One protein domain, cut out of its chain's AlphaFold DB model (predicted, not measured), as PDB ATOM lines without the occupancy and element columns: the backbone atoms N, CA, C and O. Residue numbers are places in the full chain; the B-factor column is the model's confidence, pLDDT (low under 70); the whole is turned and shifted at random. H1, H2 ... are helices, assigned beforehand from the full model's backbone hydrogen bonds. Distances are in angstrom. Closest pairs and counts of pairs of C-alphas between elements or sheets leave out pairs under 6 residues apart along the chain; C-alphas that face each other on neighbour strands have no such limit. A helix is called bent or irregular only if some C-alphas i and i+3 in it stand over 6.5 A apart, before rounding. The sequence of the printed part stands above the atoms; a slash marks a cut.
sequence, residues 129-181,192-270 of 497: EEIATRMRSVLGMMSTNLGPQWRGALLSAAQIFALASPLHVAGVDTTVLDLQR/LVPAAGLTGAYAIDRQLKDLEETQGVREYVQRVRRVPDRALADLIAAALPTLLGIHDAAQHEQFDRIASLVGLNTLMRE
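AT A GLANCE: This is residues 129 to 181 and 192 to 270 of the 497 residues of an uncharacterized protein of Actinomyces ruminicola (UniProt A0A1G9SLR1). A long helix, H2, runs through the middle of a helical body, with H1 and the long, kinked H3 packed along one side of it and the shorter H4, H5 and H6 on the other. H1, H2 and H3 make an up-and-down bundle, each running against the one before it, and the tail of residues 175 to 181 sticks out at one end. The printed part has 132 residues with six named helices, H1 to H6 in chain order, and no named strand; the class is all helix. It is compact, with a radius of gyration of the C-alphas of 15.7 A, and spans 50 by 33 by 28 A, only just elongated.

HOW THE PARTS SIT: H1, residues 129 to 145, and H2, residues 148 to 169, form a helical hairpin at a shallow tilt of 14 degrees; their closest C-alphas, of Met 142 and Leu 155, are 6.3 A apart. H3, residues 195 to 224, touches H1, running the same way at a shallow tilt of 27 degrees, with the C-alphas of Thr 144 and Arg 218 closest at 4.4 A. H3 touches H2 with residues 196 to 204 alone, opposite ways at a shallow tilt of 15 degrees; the closest C-alphas, of Leu 167 and Gly 197, are 4.3 A apart. H2 is the hub, touching five helices. H4, residues 229 to 244, only just touches H2, with 3 pairs of C-alphas within 8 A; the closest, of Ala 158 and Leu 244, are 7.0 A apart. H5, residues 249 to 261, touches H2 at a steep tilt of 39 degrees, opposite ways, with the C-alphas of Ala 157 and Ala 259 closest at 5.7 A. H6, residues 264 to 269, touches H2 at a steep tilt of 56 degrees, with the C-alphas of Ala 153 and Leu 264 closest at 5.3 A. H3 and H5 are apart. O i to N i+4 pairs are all within hydrogen-bond range in H1, H5 and H6, but 15 of 18 in H2, 17 of 26 in H3 and 8 of 12 in H4.

IN THESE COORDINATES: H1 begins at C-alpha 129 (218.377, 151.637, 257.477) and is 24.2 A long; H2 is 31.2 A. H3, 39.8 A, has a kink of 74 degrees near residue 212, and H4 one of 60 degrees near residue 236. Both are irregular: C-alphas 197 and 200 are 7.3 A apart, and 231 and 234 are 7.9 A apart. H6 ends at C-alpha 269 (206.590, 156.851, 224.974).

THE WHOLE: The C-alphas of Gln 180 and Arg 226 are the farthest apart, 52.1 A. Residues 182 to 191 are not printed, and C-alphas 181 and 192 are 17.9 A apart across this cut. The links printed whole are tight. Mean pLDDT of the printed part is 92.2, and no printed residue is under 70.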
ATOM      1  N   GLU A 129     219.661 152.222 257.096       90.75
ATOM      2  CA  GLU A 129     218.377 151.637 257.477       90.75
ATOM      3  C   GLU A 129     217.185 152.457 256.973       90.75
ATOM      4  O   GLU A 129     216.256 151.876 256.408       90.75
ATOM      5  N   GLU A 130     217.212 153.785 257.114       90.69
ATOM      6  CA  GLU A 130     216.162 154.666 256.584       90.69
ATOM      7  C   GLU A 130     216.090 154.577 255.054       90.69
ATOM      8  O   GLU A 130     215.003 154.427 254.500       90.69
ATOM      9  N   ILE A 131     217.243 154.578 254.372       91.75
ATOM     10  CA  ILE A 131     217.317 154.437 252.908       91.75
ATOM     11  C   ILE A 131     216.694 153.107 252.468       91.75
ATOM     12  O   ILE A 131     215.825 153.089 251.596       91.75
ATOM     13  N   ALA A 132     217.088 151.991 253.093       93.31
ATOM     14  CA  ALA A 132     216.532 150.675 252.777       93.31
ATOM     15  C   ALA A 132     215.020 150.599 253.064       93.31
ATOM     16  O   ALA A 132     214.273 149.948 252.333       93.31
ATOM     17  N   THR A 133     214.556 151.275 254.117       91.94
ATOM     18  CA  THR A 133     213.142 151.308 254.518       91.94
ATOM     19  C   THR A 133     212.285 152.091 253.528       91.94
ATOM     20  O   THR A 133     211.233 151.594 253.109       91.94
ATOM     21  N   ARG A 134     212.745 153.268 253.093       91.94
ATOM     22  CA  ARG A 134     212.071 154.042 252.046       91.94
ATOM     23  C   ARG A 134     212.056 153.288 250.726       91.94
ATOM     24  O   ARG A 134     211.002 153.146 250.120       91.94
ATOM     25  N   MET A 135     213.191 152.728 250.317       93.62
ATOM     26  CA  MET A 135     213.292 151.967 249.071       93.62
ATOM     27  C   MET A 135     212.347 150.754 249.058       93.62
ATOM     28  O   MET A 135     211.617 150.565 248.088       93.62
ATOM     29  N   ARG A 136     212.274 149.980 250.152       93.38
ATOM     30  CA  ARG A 136     211.288 148.892 250.319       93.38
ATOM     31  C   ARG A 136     209.859 149.409 250.149       93.38
ATOM     32  O   ARG A 136     209.073 148.795 249.431       93.38
ATOM     33  N   SER A 137     209.538 150.526 250.801       92.56
ATOM     34  CA  SER A 137     208.204 151.135 250.765       92.56
ATOM     35  C   SER A 137     207.838 151.572 249.344       92.56
ATOM     36  O   SER A 137     206.777 151.200 248.848       92.56
ATOM     37  N   VAL A 138     208.741 152.253 248.633       94.25
ATOM     38  CA  VAL A 138     208.525 152.675 247.238       94.25
ATOM     39  C   VAL A 138     208.302 151.467 246.329       94.25
ATOM     40  O   VAL A 138     207.342 151.444 245.559       94.25
ATOM     41  N   LEU A 139     209.120 150.417 246.446       94.38
ATOM     42  CA  LEU A 139     208.943 149.198 245.651       94.38
ATOM     43  C   LEU A 139     207.620 148.477 245.976       94.38
ATOM     44  O   LEU A 139     206.975 147.930 245.078       94.38
ATOM     45  N   GLY A 140     207.188 148.484 247.242       92.38
ATOM     46  CA  GLY A 140     205.886 147.965 247.674       92.38
ATOM     47  C   GLY A 140     204.708 148.740 247.075       92.38
ATOM     48  O   GLY A 140     203.773 148.140 246.537       92.38
ATOM     49  N   MET A 141     204.788 150.070 247.078       93.38
ATOM     50  CA  MET A 141     203.814 150.951 246.428       93.38
ATOM     51  C   MET A 141     203.745 150.679 244.917       93.38
ATOM     52  O   MET A 141     202.674 150.403 244.383       93.38
ATOM     53  N   MET A 142     204.886 150.641 244.221       94.88
ATOM     54  CA  MET A 142     204.933 150.330 242.783       94.88
ATOM     55  C   MET A 142     204.370 148.934 242.474       94.88
ATOM     56  O   MET A 142     203.658 148.745 241.488       94.88
ATOM     57  N   SER A 143     204.634 147.948 243.338       93.06
ATOM     58  CA  SER A 143     204.070 146.597 243.228       93.06
ATOM     59  C   SER A 143     202.539 146.594 243.335       93.06
ATOM     60  O   SER A 143     201.878 145.831 242.623       93.06
ATOM     61  N   THR A 144     201.945 147.435 244.179       92.94
ATOM     62  CA  THR A 144     200.484 147.474 244.376       92.94
ATOM     63  C   THR A 144     199.773 148.317 243.316       92.94
ATOM     64  O   THR A 144     198.791 147.842 242.736       92.94
ATOM     65  N   ASN A 145     200.320 149.482 242.969       95.62
ATOM     66  CA  ASN A 145     199.646 150.477 242.131       95.62
ATOM     67  C   ASN A 145     199.769 150.229 240.626       95.62
ATOM     68  O   ASN A 145     198.789 150.398 239.902       95.62
ATOM     69  N   LEU A 146     200.931 149.785 240.137       96.00
ATOM     70  CA  LEU A 146     201.154 149.634 238.695       96.00
ATOM     71  C   LEU A 146     200.277 148.528 238.098       96.00
ATOM     72  O   LEU A 146     200.206 147.414 238.632       96.00
ATOM     73  N   GLY A 147     199.663 148.781 236.947       93.12
ATOM     74  CA  GLY A 147     198.962 147.749 236.187       93.12
ATOM     75  C   GLY A 147     199.909 146.662 235.678       93.12
ATOM     76  O   GLY A 147     201.130 146.806 235.753       93.12
ATOM     77  N   PRO A 148     199.386 145.525 235.189       88.44
ATOM     78  CA  PRO A 148     200.200 144.350 234.870       88.44
ATOM     79  C   PRO A 148     201.366 144.624 233.907       88.44
ATOM     80  O   PRO A 148     202.484 144.187 234.170       88.44
ATOM     81  N   GLN A 149     201.118 145.381 232.833       87.19
ATOM     82  CA  GLN A 149     202.133 145.713 231.824       87.19
ATOM     83  C   GLN A 149     203.234 146.610 232.413       87.19
ATOM     84  O   GLN A 149     204.420 146.289 232.335       87.19
ATOM     85  N   TRP A 150     202.833 147.689 233.089       93.56
ATOM     86  CA  TRP A 150     203.745 148.650 233.708       93.56
ATOM     87  C   TRP A 150     204.524 148.052 234.871       93.56
ATOM     88  O   TRP A 150     205.717 148.304 235.004       93.56
ATOM     89  N   ARG A 151     203.896 147.188 235.668       94.38
ATOM     90  CA  ARG A 151     204.569 146.446 236.734       94.38
ATOM     91  C   ARG A 151     205.700 145.587 236.171       94.38
ATOM     92  O   ARG A 151     206.760 145.541 236.777       94.38
ATOM     93  N   GLY A 152     205.515 144.939 235.022       92.06
ATOM     94  CA  GLY A 152     206.563 144.129 234.396       92.06
ATOM     95  C   GLY A 152     207.822 144.932 234.056       92.06
ATOM     96  O   GLY A 152     208.922 144.512 234.403       92.06
ATOM     97  N   ALA A 153     207.670 146.096 233.422       94.50
ATOM     98  CA  ALA A 153     208.806 146.914 232.994       94.50
ATOM     99  C   ALA A 153     209.342 147.822 234.114       94.50
ATOM    100  O   ALA A 153     210.524 147.770 234.452       94.50
ATOM    101  N   LEU A 154     208.475 148.641 234.716       97.12
ATOM    102  CA  LEU A 154     208.877 149.701 235.635       97.12
ATOM    103  C   LEU A 154     209.326 149.171 237.001       97.12
ATOM    104  O   LEU A 154     210.352 149.623 237.506       97.12
ATOM    105  N   LEU A 155     208.620 148.195 237.590       95.75
ATOM    106  CA  LEU A 155     209.061 147.611 238.865       95.75
ATOM    107  C   LEU A 155     210.402 146.890 238.692       95.75
ATOM    108  O   LEU A 155     211.276 147.029 239.540       95.75
ATOM    109  N   SER A 156     210.592 146.182 237.574       95.25
ATOM    110  CA  SER A 156     211.870 145.537 237.255       95.25
ATOM    111  C   SER A 156     212.994 146.565 237.107       95.25
ATOM    112  O   SER A 156     214.067 146.378 237.679       95.25
ATOM    113  N   ALA A 157     212.747 147.680 236.403       97.69
ATOM    114  CA  ALA A 157     213.709 148.779 236.297       97.69
ATOM    115  C   ALA A 157     214.085 149.329 237.680       97.69
ATOM    116  O   ALA A 157     215.268 149.460 237.997       97.69
ATOM    117  N   ALA A 158     213.078 149.597 238.515       97.44
ATOM    118  CA  ALA A 158     213.254 150.119 239.862       97.44
ATOM    119  C   ALA A 158     214.029 149.147 240.762       97.44
ATOM    120  O   ALA A 158     214.918 149.580 241.483       97.44
ATOM    121  N   GLN A 159     213.762 147.839 240.693       96.62
ATOM    122  CA  GLN A 159     214.479 146.819 241.470       96.62
ATOM    123  C   GLN A 159     215.943 146.670 241.032       96.62
ATOM    124  O   GLN A 159     216.834 146.570 241.878       96.62
ATOM    125  N   ILE A 160     216.217 146.697 239.724       97.56
ATOM    126  CA  ILE A 160     217.593 146.668 239.208       97.56
ATOM    127  C   ILE A 160     218.337 147.933 239.641       97.56
ATOM    128  O   ILE A 160     219.470 147.846 240.113       97.56
ATOM    129  N   PHE A 161     217.705 149.101 239.520       97.94
ATOM    130  CA  PHE A 161     218.297 150.373 239.926       97.94
ATOM    131  C   PHE A 161     218.538 150.440 241.441       97.94
ATOM    132  O   PHE A 161     219.627 150.820 241.870       97.94
ATOM    133  N   ALA A 162     217.571 149.979 242.239       96.06
ATOM    134  CA  ALA A 162     217.654 149.855 243.692       96.06
ATOM    135  C   ALA A 162     218.865 149.029 244.139       96.06
ATOM    136  O   ALA A 162     219.484 149.360 245.143       96.06
ATOM    137  N   LEU A 163     219.234 147.982 243.396       95.44
ATOM    138  CA  LEU A 163     220.432 147.193 243.678       95.44
ATOM    139  C   LEU A 163     221.707 147.859 243.138       95.44
ATOM    140  O   LEU A 163     222.711 147.957 243.841       95.44
ATOM    141  N   ALA A 164     221.684 148.299 241.880       95.44
ATOM    142  CA  ALA A 164     222.880 148.728 241.166       95.44
ATOM    143  C   ALA A 164     223.387 150.111 241.601       95.44
ATOM    144  O   ALA A 164     224.599 150.330 241.623       95.44
ATOM    145  N   SER A 165     222.492 151.046 241.934       95.50
ATOM    146  CA  SER A 165     222.885 152.411 242.299       95.50
ATOM    147  C   SER A 165     223.630 152.456 243.643       95.50
ATOM    148  O   SER A 165     224.751 152.966 243.662       95.50
ATOM    149  N   PRO A 166     223.139 151.845 244.745       94.75
ATOM    150  CA  PRO A 166     223.871 151.850 246.015       94.75
ATOM    151  C   PRO A 166     225.233 151.153 245.946       94.75
ATOM    152  O   PRO A 166     226.197 151.654 246.524       94.75
ATOM    153  N   LEU A 167     225.349 150.037 245.213       94.94
ATOM    154  CA  LEU A 167     226.631 149.354 244.991       94.94
ATOM    155  C   LEU A 167     227.636 150.265 244.279       94.94
ATOM    156  O   LEU A 167     228.798 150.338 244.681       94.94
ATOM    157  N   HIS A 168     227.179 150.990 243.254       93.75
ATOM    158  CA  HIS A 168     228.008 151.938 242.520       93.75
ATOM    159  C   HIS A 168     228.440 153.122 243.396       93.75
ATOM    160  O   HIS A 168     229.633 153.407 243.490       93.75
ATOM    161  N   VAL A 169     227.494 153.763 244.090       92.38
ATOM    162  CA  VAL A 169     227.750 154.915 244.976       92.38
ATOM    163  C   VAL A 169     228.695 154.546 246.123       92.38
ATOM    164  O   VAL A 169     229.560 155.337 246.493       92.38
ATOM    165  N   ALA A 170     228.577 153.332 246.666       93.88
ATOM    166  CA  ALA A 170     229.464 152.831 247.713       93.88
ATOM    167  C   ALA A 170     230.821 152.315 247.189       93.88
ATOM    168  O   ALA A 170     231.648 151.883 247.993       93.88
ATOM    169  N   GLY A 171     231.063 152.347 245.871       93.19
ATOM    170  CA  GLY A 171     232.318 151.904 245.259       93.19
ATOM    171  C   GLY A 171     232.584 150.404 245.416       93.19
ATOM    172  O   GLY A 171     233.739 150.001 245.543       93.19
ATOM    173  N   VAL A 172     231.533 149.582 245.461       93.69
ATOM    174  CA  VAL A 172     231.657 148.130 245.650       93.69
ATOM    175  C   VAL A 172     232.198 147.478 244.381       93.69
ATOM    176  O   VAL A 172     231.639 147.651 243.298       93.69
ATOM    177  N   ASP A 173     233.256 146.677 244.518       88.94
ATOM    178  CA  ASP A 173     233.749 145.839 243.427       88.94
ATOM    179  C   ASP A 173     232.832 144.625 243.224       88.94
ATOM    180  O   ASP A 173     232.933 143.602 243.902       88.94
ATOM    181  N   THR A 174     231.926 144.733 242.255       88.31
ATOM    182  CA  THR A 174     230.989 143.660 241.892       88.31
ATOM    183  C   THR A 174     231.645 142.536 241.084       88.31
ATOM    184  O   THR A 174     230.952 141.612 240.663       88.31
ATOM    185  N   THR A 175     232.953 142.608 240.820       87.75
ATOM    186  CA  THR A 175     233.713 141.594 240.072       87.75
ATOM    187  C   THR A 175     234.542 140.684 240.971       87.75
ATOM    188  O   THR A 175     235.161 139.752 240.474       87.75
ATOM    189  N   VAL A 176     234.496 140.881 242.292       85.69
ATOM    190  CA  VAL A 176     235.267 140.090 243.265       85.69
ATOM    191  C   VAL A 176     234.978 138.583 243.210       85.69
ATOM    192  O   VAL A 176     235.843 137.782 243.537       85.69
ATOM    193  N   LEU A 177     233.779 138.190 242.758       84.25
ATOM    194  CA  LEU A 177     233.384 136.789 242.558       84.25
ATOM    195  C   LEU A 177     233.557 136.309 241.102       84.25
ATOM    196  O   LEU A 177     233.220 135.170 240.778       84.25
ATOM    197  N   ASP A 178     234.042 137.163 240.198       85.31
ATOM    198  CA  ASP A 178     234.328 136.803 238.808       85.31
ATOM    199  C   ASP A 178     235.732 136.193 238.712       85.31
ATOM    200  O   ASP A 178     236.734 136.891 238.544       85.31
ATOM    201  N   LEU A 179     235.802 134.861 238.765       79.38
ATOM    202  CA  LEU A 179     237.063 134.113 238.701       79.38
ATOM    203  C   LEU A 179     237.848 134.310 237.401       79.38
ATOM    204  O   LEU A 179     239.042 134.008 237.356       79.38
ATOM    205  N   GLN A 180     237.213 134.817 236.342       81.19
ATOM    206  CA  GLN A 180     237.929 135.175 235.118       81.19
ATOM    207  C   GLN A 180     238.708 136.486 235.280       81.19
ATOM    208  O   GLN A 180     239.723 136.673 234.606       81.19
ATOM    209  N   ARG A 181     238.256 137.385 236.160       76.62
ATOM    210  CA  ARG A 181     238.885 138.687 236.440       76.62
ATOM    211  C   ARG A 181     239.786 138.660 237.668       76.62
ATOM    212  O   ARG A 181     240.822 139.324 237.663       76.62
ATOM    213  N   LEU A 192     234.109 141.795 252.375       89.75
ATOM    214  CA  LEU A 192     233.745 143.028 253.069       89.75
ATOM    215  C   LEU A 192     233.021 143.981 252.110       89.75
ATOM    216  O   LEU A 192     233.604 144.437 251.129       89.75
ATOM    217  N   VAL A 193     231.775 144.330 252.431       91.75
ATOM    218  CA  VAL A 193     230.960 145.273 251.653       91.75
ATOM    219  C   VAL A 193     230.519 146.436 252.553       91.75
ATOM    220  O   VAL A 193     230.044 146.192 253.666       91.75
ATOM    221  N   PRO A 194     230.643 147.705 252.116       93.12
ATOM    222  CA  PRO A 194     230.078 148.842 252.836       93.12
ATOM    223  C   PRO A 194     228.562 148.692 253.023       93.12
ATOM    224  O   PRO A 194     227.842 148.423 252.064       93.12
ATOM    225  N   ALA A 195     228.056 148.945 254.233       91.94
ATOM    226  CA  ALA A 195     226.628 148.809 254.545       91.94
ATOM    227  C   ALA A 195     225.719 149.632 253.611       91.94
ATOM    228  O   ALA A 195     224.649 149.168 253.222       91.94
ATOM    229  N   ALA A 196     226.171 150.822 253.195       91.44
ATOM    230  CA  ALA A 196     225.464 151.669 252.235       91.44
ATOM    231  C   ALA A 196     225.240 150.978 250.875       91.44
ATOM    232  O   ALA A 196     224.205 151.196 250.253       91.44
ATOM    233  N   GLY A 197     226.160 150.105 250.447       94.50
ATOM    234  CA  GLY A 197     226.040 149.337 249.206       94.50
ATOM    235  C   GLY A 197     225.022 148.196 249.276       94.50
ATOM    236  O   GLY A 197     224.571 147.721 248.239       94.50
ATOM    237  N   LEU A 198     224.623 147.770 250.481       95.38
ATOM    238  CA  LEU A 198     223.654 146.689 250.696       95.38
ATOM    239  C   LEU A 198     222.225 147.185 250.964       95.38
ATOM    240  O   LEU A 198     221.325 146.363 251.129       95.38
ATOM    241  N   THR A 199     221.982 148.500 250.994       95.44
ATOM    242  CA  THR A 199     220.650 149.072 251.275       95.44
ATOM    243  C   THR A 199     219.580 148.546 250.320       95.44
ATOM    244  O   THR A 199     218.516 148.128 250.774       95.44
ATOM    245  N   GLY A 200     219.892 148.466 249.023       95.06
ATOM    246  CA  GLY A 200     219.006 147.897 248.007       95.06
ATOM    247  C   GLY A 200     218.724 146.410 248.185       95.06
ATOM    248  O   GLY A 200     217.573 145.984 248.116       95.06
ATOM    249  N   ALA A 201     219.756 145.619 248.486       95.00
ATOM    250  CA  ALA A 201     219.596 144.190 248.747       95.00
ATOM    251  C   ALA A 201     218.694 143.942 249.969       95.00
ATOM    252  O   ALA A 201     217.779 143.122 249.905       95.00
ATOM    253  N   TYR A 202     218.889 144.702 251.052       94.69
ATOM    254  CA  TYR A 202     218.028 144.625 252.232       94.69
ATOM    255  C   TYR A 202     216.602 145.108 251.960       94.69
ATOM    256  O   TYR A 202     215.660 144.527 252.500       94.69
ATOM    257  N   ALA A 203     216.420 146.140 251.135       93.94
ATOM    258  CA  ALA A 203     215.096 146.611 250.742       93.94
ATOM    259  C   ALA A 203     214.310 145.524 249.993       93.94
ATOM    260  O   ALA A 203     213.162 145.251 250.346       93.94
ATOM    261  N   ILE A 204     214.943 144.865 249.016       93.56
ATOM    262  CA  ILE A 204     214.329 143.801 248.207       93.56
ATOM    263  C   ILE A 204     214.049 142.547 249.051       93.56
ATOM    264  O   ILE A 204     212.951 141.997 248.963       93.56
ATOM    265  N   ASP A 205     214.988 142.114 249.904       92.94
ATOM    266  CA  ASP A 205     214.772 140.972 250.816       92.94
ATOM    267  C   ASP A 205     213.582 141.208 251.754       92.94
ATOM    268  O   ASP A 205     212.753 140.323 251.969       92.94
ATOM    269  N   ARG A 206     213.471 142.421 252.304       88.12
ATOM    270  CA  ARG A 206     212.339 142.785 253.161       88.12
ATOM    271  C   ARG A 206     211.041 142.858 252.365       88.12
ATOM    272  O   ARG A 206     210.039 142.345 252.841       88.12
ATOM    273  N   GLN A 207     211.062 143.413 251.153       86.94
ATOM    274  CA  GLN A 207     209.879 143.469 250.291       86.94
ATOM    275  C   GLN A 207     209.351 142.069 249.949       86.94
ATOM    276  O   GLN A 207     208.139 141.877 249.902       86.94
ATOM    277  N   LEU A 208     210.233 141.085 249.727       84.06
ATOM    278  CA  LEU A 208     209.834 139.701 249.448       84.06
ATOM    279  C   LEU A 208     208.928 139.135 250.550       84.06
ATOM    280  O   LEU A 208     207.979 138.417 250.242       84.06
ATOM    281  N   LYS A 209     209.185 139.495 251.812       80.88
ATOM    282  CA  LYS A 209     208.372 139.075 252.965       80.88
ATOM    283  C   LYS A 209     206.970 139.695 252.946       80.88
ATOM    284  O   LYS A 209     206.038 139.065 253.424       80.88
ATOM    285  N   ASP A 210     206.808 140.860 252.320       79.81
ATOM    286  CA  ASP A 210     205.541 141.604 252.273       79.81
ATOM    287  C   ASP A 210     204.675 141.266 251.049       79.81
ATOM    288  O   ASP A 210     203.541 141.739 250.931       79.81
ATOM    289  N   LEU A 211     205.194 140.505 250.079       78.00
ATOM    290  CA  LEU A 211     204.464 140.233 248.834       78.00
ATOM    291  C   LEU A 211     203.158 139.471 249.079       78.00
ATOM    292  O   LEU A 211     202.165 139.757 248.412       78.00
ATOM    293  N   GLU A 212     203.150 138.542 250.036       74.88
ATOM    294  CA  GLU A 212     201.940 137.803 250.416       74.88
ATOM    295  C   GLU A 212     200.902 138.737 251.057       74.88
ATOM    296  O   GLU A 212     199.730 138.719 250.684       74.88
ATOM    297  N   GLU A 213     201.337 139.625 251.954       74.38
ATOM    298  CA  GLU A 213     200.466 140.565 252.671       74.38
ATOM    299  C   GLU A 213     199.892 141.660 251.754       74.38
ATOM    300  O   GLU A 213     198.787 142.159 251.966       74.38
ATOM    301  N   THR A 214     200.618 142.025 250.694       81.62
ATOM    302  CA  THR A 214     200.233 143.108 249.773       81.62
ATOM    303  C   THR A 214     199.410 142.644 248.570       81.62
ATOM    304  O   THR A 214     198.904 143.488 247.822       81.62
ATOM    305  N   GLN A 215     199.209 141.334 248.385       84.94
ATOM    306  CA  GLN A 215     198.416 140.807 247.272       84.94
ATOM    307  C   GLN A 215     196.957 141.288 247.323       84.94
ATOM    308  O   GLN A 215     196.449 141.784 246.318       84.94
ATOM    309  N   GLY A 216     196.304 141.207 248.486       86.12
ATOM    310  CA  GLY A 216     194.915 141.659 248.641       86.12
ATOM    311  C   GLY A 216     194.750 143.158 248.368       86.12
ATOM    312  O   GLY A 216     193.810 143.570 247.690       86.12
ATOM    313  N   VAL A 217     195.719 143.968 248.807       87.50
ATOM    314  CA  VAL A 217     195.743 145.416 248.538       87.50
ATOM    315  C   VAL A 217     195.892 145.686 247.047       87.50
ATOM    316  O   VAL A 217     195.167 146.502 246.486       87.50
ATOM    317  N   ARG A 218     196.785 144.962 246.365       90.81
ATOM    318  CA  ARG A 218     196.902 145.064 244.909       90.81
ATOM    319  C   ARG A 218     195.584 144.723 244.222       90.81
ATOM    320  O   ARG A 218     195.164 145.456 243.335       90.81
ATOM    321  N   GLU A 219     194.954 143.613 244.584       89.19
ATOM    322  CA  GLU A 219     193.686 143.190 243.981       89.19
ATOM    323  C   GLU A 219     192.576 144.225 244.199       89.19
ATOM    324  O   GLU A 219     191.763 144.441 243.299       89.19
ATOM    325  N   TYR A 220     192.566 144.895 245.354       88.25
ATOM    326  CA  TYR A 220     191.703 146.043 245.616       88.25
ATOM    327  C   TYR A 220     192.026 147.217 244.684       88.25
ATOM    328  O   TYR A 220     191.165 147.600 243.895       88.25
ATOM    329  N   VAL A 221     193.266 147.721 244.685       90.56
ATOM    330  CA  VAL A 221     193.682 148.880 243.869       90.56
ATOM    331  C   VAL A 221     193.423 148.639 242.379       90.56
ATOM    332  O   VAL A 221     192.852 149.488 241.700       90.56
ATOM    333  N   GLN A 222     193.766 147.457 241.860       91.06
ATOM    334  CA  GLN A 222     193.531 147.118 240.451       91.06
ATOM    335  C   GLN A 222     192.048 146.924 240.110       91.06
ATOM    336  O   GLN A 222     191.690 146.960 238.934       91.06
ATOM    337  N   ARG A 223     191.187 146.688 241.105       88.62
ATOM    338  CA  ARG A 223     189.736 146.601 240.914       88.62
ATOM    339  C   ARG A 223     189.082 147.976 240.913       88.62
ATOM    340  O   ARG A 223     188.174 148.176 240.118       88.62
ATOM    341  N   VAL A 224     189.507 148.875 241.802       87.75
ATOM    342  CA  VAL A 224     188.871 150.192 241.962       87.75
ATOM    343  C   VAL A 224     189.436 151.257 241.032       87.75
ATOM    344  O   VAL A 224     188.763 152.253 240.798       87.75
ATOM    345  N   ARG A 225     190.649 151.069 240.493       92.44
ATOM    346  CA  ARG A 225     191.256 152.027 239.560       92.44
ATOM    347  C   ARG A 225     190.333 152.315 238.376       92.44
ATOM    348  O   ARG A 225     189.760 151.403 237.788       92.44
ATOM    349  N   ARG A 226     190.278 153.585 237.991       94.12
ATOM    350  CA  ARG A 226     189.430 154.089 236.904       94.12
ATOM    351  C   ARG A 226     190.240 154.590 235.715       94.12
ATOM    352  O   ARG A 226     189.722 154.614 234.605       94.12
ATOM    353  N   VAL A 227     191.500 154.962 235.942       95.75
ATOM    354  CA  VAL A 227     192.403 155.524 234.930       95.75
ATOM    355  C   VAL A 227     193.481 154.494 234.543       95.75
ATOM    356  O   VAL A 227     194.100 153.880 235.431       95.75
ATOM    357  N   PRO A 228     193.727 154.261 233.239       94.19
ATOM    358  CA  PRO A 228     194.806 153.390 232.780       94.19
ATOM    359  C   PRO A 228     196.182 154.022 233.027       94.19
ATOM    360  O   PRO A 228     196.339 155.239 232.995       94.19
ATOM    361  N   ASP A 229     197.210 153.196 233.239       95.12
ATOM    362  CA  ASP A 229     198.566 153.685 233.549       95.12
ATOM    363  C   ASP A 229     199.134 154.577 232.436       95.12
ATOM    364  O   ASP A 229     199.810 155.559 232.726       95.12
ATOM    365  N   ARG A 230     198.824 154.269 231.169       95.12
ATOM    366  CA  ARG A 230     199.307 155.036 230.015       95.12
ATOM    367  C   ARG A 230     198.749 156.464 229.980       95.12
ATOM    368  O   ARG A 230     199.459 157.368 229.564       95.12
ATOM    369  N   ALA A 231     197.546 156.693 230.513       95.50
ATOM    370  CA  ALA A 231     197.000 158.045 230.684       95.50
ATOM    371  C   ALA A 231     197.707 158.837 231.802       95.50
ATOM    372  O   ALA A 231     197.597 160.056 231.861       95.50
ATOM    373  N   LEU A 232     198.451 158.157 232.682       96.19
ATOM    374  CA  LEU A 232     199.263 158.764 233.740       96.19
ATOM    375  C   LEU A 232     200.767 158.733 233.419       96.19
ATOM    376  O   LEU A 232     201.569 159.069 234.288       96.19
ATOM    377  N   ALA A 233     201.166 158.326 232.208       95.62
ATOM    378  CA  ALA A 233     202.560 158.067 231.845       95.62
ATOM    379  C   ALA A 233     203.485 159.257 232.133       95.62
ATOM    380  O   ALA A 233     204.532 159.073 232.757       95.62
ATOM    381  N   ASP A 234     203.069 160.466 231.753       95.31
ATOM    382  CA  ASP A 234     203.847 161.692 231.959       95.31
ATOM    383  C   ASP A 234     203.993 162.037 233.446       95.31
ATOM    384  O   ASP A 234     205.084 162.371 233.908       95.31
ATOM    385  N   LEU A 235     202.918 161.879 234.228       97.00
ATOM    386  CA  LEU A 235     202.942 162.109 235.675       97.00
ATOM    387  C   LEU A 235     203.826 161.076 236.390       97.00
ATOM    388  O   LEU A 235     204.568 161.425 237.309       97.00
ATOM    389  N   ILE A 236     203.786 159.813 235.948       97.25
ATOM    390  CA  ILE A 236     204.684 158.756 236.426       97.25
ATOM    391  C   ILE A 236     206.129 159.116 236.086       97.25
ATOM    392  O   ILE A 236     206.966 159.108 236.986       97.25
ATOM    393  N   ALA A 237     206.427 159.479 234.836       95.56
ATOM    394  CA  ALA A 237     207.771 159.859 234.396       95.56
ATOM    395  C   ALA A 237     208.341 161.025 235.208       95.56
ATOM    396  O   ALA A 237     209.473 160.934 235.686       95.56
ATOM    397  N   ALA A 238     207.544 162.071 235.429       95.25
ATOM    398  CA  ALA A 238     207.934 163.225 236.232       95.25
ATOM    399  C   ALA A 238     208.233 162.857 237.698       95.25
ATOM    400  O   ALA A 238     209.120 163.444 238.318       95.25
ATOM    401  N   ALA A 239     207.539 161.861 238.257       95.56
ATOM    402  CA  ALA A 239     207.735 161.415 239.634       95.56
ATOM    403  C   ALA A 239     208.952 160.490 239.836       95.56
ATOM    404  O   ALA A 239     209.461 160.393 240.958       95.56
ATOM    405  N   LEU A 240     209.426 159.798 238.791       95.44
ATOM    406  CA  LEU A 240     210.454 158.754 238.924       95.44
ATOM    407  C   LEU A 240     211.772 159.220 239.552       95.44
ATOM    408  O   LEU A 240     212.247 158.512 240.445       95.44
ATOM    409  N   PRO A 241     212.370 160.367 239.170       93.69
ATOM    410  CA  PRO A 241     213.626 160.804 239.777       93.69
ATOM    411  C   PRO A 241     213.512 160.967 241.295       93.69
ATOM    412  O   PRO A 241     214.373 160.505 242.043       93.69
ATOM    413  N   THR A 242     212.400 161.545 241.753       90.50
ATOM    414  CA  THR A 242     212.100 161.732 243.173       90.50
ATOM    415  C   THR A 242     211.873 160.395 243.877       90.50
ATOM    416  O   THR A 242     212.473 160.144 244.920       90.50
ATOM    417  N   LEU A 243     211.050 159.512 243.300       92.94
ATOM    418  CA  LEU A 243     210.723 158.204 243.881       92.94
ATOM    419  C   LEU A 243     211.939 157.284 244.015       92.94
ATOM    420  O   LEU A 243     212.063 156.563 245.004       92.94
ATOM    421  N   LEU A 244     212.823 157.298 243.019       93.62
ATOM    422  CA  LEU A 244     213.979 156.407 242.951       93.62
ATOM    423  C   LEU A 244     215.243 157.005 243.585       93.62
ATOM    424  O   LEU A 244     216.260 156.317 243.648       93.62
ATOM    425  N   GLY A 245     215.198 158.251 244.071       91.31
ATOM    426  CA  GLY A 245     216.360 158.914 244.669       91.31
ATOM    427  C   GLY A 245     217.470 159.192 243.652       91.31
ATOM    428  O   GLY A 245     218.650 158.963 243.923       91.31
ATOM    429  N   ILE A 246     217.093 159.632 242.452       93.69
ATOM    430  CA  ILE A 246     218.027 160.000 241.388       93.69
ATOM    431  C   ILE A 246     218.400 161.471 241.582       93.69
ATOM    432  O   ILE A 246     217.571 162.363 241.396       93.69
ATOM    433  N   HIS A 247     219.649 161.730 241.963       89.31
ATOM    434  CA  HIS A 247     220.105 163.058 242.388       89.31
ATOM    435  C   HIS A 247     221.148 163.678 241.457       89.31
ATOM    436  O   HIS A 247     221.364 164.890 241.501       89.31
ATOM    437  N   ASP A 248     221.788 162.874 240.611       93.31
ATOM    438  CA  ASP A 248     222.820 163.340 239.691       93.31
ATOM    439  C   ASP A 248     222.681 162.749 238.278       93.31
ATOM    440  O   ASP A 248     221.791 161.946 237.974       93.31
ATOM    441  N   ALA A 249     223.556 163.210 237.381       95.50
ATOM    442  CA  ALA A 249     223.566 162.805 235.981       95.50
ATOM    443  C   ALA A 249     224.033 161.353 235.774       95.50
ATOM    444  O   ALA A 249     223.591 160.707 234.826       95.50
ATOM    445  N   ALA A 250     224.903 160.828 236.643       94.31
ATOM    446  CA  ALA A 250     225.405 159.460 236.526       94.31
ATOM    447  C   ALA A 250     224.311 158.449 236.891       94.31
ATOM    448  O   ALA A 250     224.117 157.458 236.187       94.31
ATOM    449  N   GLN A 251     223.544 158.735 237.943       95.12
ATOM    450  CA  GLN A 251     222.369 157.959 238.319       95.12
ATOM    451  C   GLN A 251     221.271 158.033 237.247       95.12
ATOM    452  O   GLN A 251     220.671 157.003 236.940       95.12
ATOM    453  N   HIS A 252     221.044 159.205 236.636       96.25
ATOM    454  CA  HIS A 252     220.132 159.335 235.490       96.25
ATOM    455  C   HIS A 252     220.571 158.449 234.320       96.25
ATOM    456  O   HIS A 252     219.782 157.636 233.850       96.25
ATOM    457  N   GLU A 253     221.836 158.531 233.889       97.06
ATOM    458  CA  GLU A 253     222.343 157.705 232.782       97.06
ATOM    459  C   GLU A 253     222.231 156.203 233.098       97.06
ATOM    460  O   GLU A 253     221.881 155.388 232.236       97.06
ATOM    461  N   GLN A 254     222.507 155.822 234.347       96.81
ATOM    462  CA  GLN A 254     222.360 154.448 234.808       96.81
ATOM    463  C   GLN A 254     220.901 153.980 234.722       96.81
ATOM    464  O   GLN A 254     220.649 152.885 234.207       96.81
ATOM    465  N   PHE A 255     219.950 154.786 235.201       97.62
ATOM    466  CA  PHE A 255     218.528 154.458 235.133       97.62
ATOM    467  C   PHE A 255     218.029 154.399 233.688       97.62
ATOM    468  O   PHE A 255     217.397 153.411 233.321       97.62
ATOM    469  N   ASP A 256     218.394 155.359 232.838       96.81
ATOM    470  CA  ASP A 256     218.020 155.381 231.418       96.81
ATOM    471  C   ASP A 256     218.503 154.129 230.676       96.81
ATOM    472  O   ASP A 256     217.784 153.553 229.849       96.81
ATOM    473  N   ARG A 257     219.712 153.656 231.001       97.69
ATOM    474  CA  ARG A 257     220.258 152.410 230.453       97.69
ATOM    475  C   ARG A 257     219.437 151.198 230.887       97.69
ATOM    476  O   ARG A 257     219.123 150.351 230.053       97.69
ATOM    477  N   ILE A 258     219.081 151.113 232.170       97.81
ATOM    478  CA  ILE A 258     218.228 150.039 232.702       97.81
ATOM    479  C   ILE A 258     216.850 150.091 232.037       97.81
ATOM    480  O   ILE A 258     216.392 149.078 231.508       97.81
ATOM    481  N   ALA A 259     216.227 151.269 232.002       96.69
ATOM    482  CA  ALA A 259     214.923 151.518 231.402       96.69
ATOM    483  C   ALA A 259     214.891 151.112 229.921       96.69
ATOM    484  O   ALA A 259     213.930 150.491 229.464       96.69
ATOM    485  N   SER A 260     215.967 151.378 229.176       96.06
ATOM    486  CA  SER A 260     216.105 150.923 227.791       96.06
ATOM    487  C   SER A 260     216.182 149.399 227.672       96.06
ATOM    488  O   SER A 260     215.579 148.838 226.761       96.06
ATOM    489  N   LEU A 261     216.927 148.723 228.552       96.31
ATOM    490  CA  LEU A 261     217.133 147.270 228.491       96.31
ATOM    491  C   LEU A 261     215.878 146.475 228.855       96.31
ATOM    492  O   LEU A 261     215.661 145.396 228.309       96.31
ATOM    493  N   VAL A 262     215.049 147.004 229.755       95.56
ATOM    494  CA  VAL A 262     213.802 146.351 230.189       95.56
ATOM    495  C   VAL A 262     212.583 146.784 229.364       95.56
ATOM    496  O   VAL A 262     211.466 146.364 229.654       95.56
ATOM    497  N   GLY A 263     212.775 147.630 228.345       94.50
ATOM    498  CA  GLY A 263     211.707 148.112 227.465       94.50
ATOM    499  C   GLY A 263     210.812 149.208 228.059       94.50
ATOM    500  O   GLY A 263     209.812 149.569 227.439       94.50
ATOM    501  N   LEU A 264     211.165 149.776 229.217       95.50
ATOM    502  CA  LEU A 264     210.399 150.846 229.865       95.50
ATOM    503  C   LEU A 264     210.331 152.109 228.996       95.50
ATOM    504  O   LEU A 264     209.271 152.713 228.893       95.50
ATOM    505  N   ASN A 265     211.420 152.476 228.313       94.00
ATOM    506  CA  ASN A 265     211.436 153.664 227.448       94.00
ATOM    507  C   ASN A 265     210.412 153.584 226.310       94.00
ATOM    508  O   ASN A 265     209.824 154.597 225.942       94.00
ATOM    509  N   THR A 266     210.206 152.389 225.753       92.75
ATOM    510  CA  THR A 266     209.178 152.165 224.733       92.75
ATOM    511  C   THR A 266     207.796 152.312 225.350       92.75
ATOM    512  O   THR A 266     206.982 153.054 224.819       92.75
ATOM    513  N   LEU A 267     207.569 151.675 226.502       92.25
ATOM    514  CA  LEU A 267     206.290 151.720 227.206       92.25
ATOM    515  C   LEU A 267     205.876 153.148 227.597       92.25
ATOM    516  O   LEU A 267     204.720 153.511 227.423       92.25
ATOM    517  N   MET A 268     206.810 153.966 228.097       91.44
ATOM    518  CA  MET A 268     206.515 155.342 228.528       91.44
ATOM    519  C   MET A 268     206.265 156.312 227.371       91.44
ATOM    520  O   MET A 268     205.640 157.342 227.575       91.44
ATOM    521  N   ARG A 269     206.778 156.013 226.172       91.25
ATOM    522  CA  ARG A 269     206.590 156.851 224.974       91.25
ATOM    523  C   ARG A 269     205.432 156.389 224.100       91.25
ATOM    524  O   ARG A 269     205.126 157.049 223.111       91.25
ATOM    525  N   GLU A 270     204.858 155.231 224.400       92.50
ATOM    526  CA  GLU A 270     203.746 154.685 223.641       92.50
ATOM    527  C   GLU A 270     202.498 155.543 223.903       92.50
ATOM    528  O   GLU A 270     202.121 155.712 225.066       92.50
TER     529      GLU A 270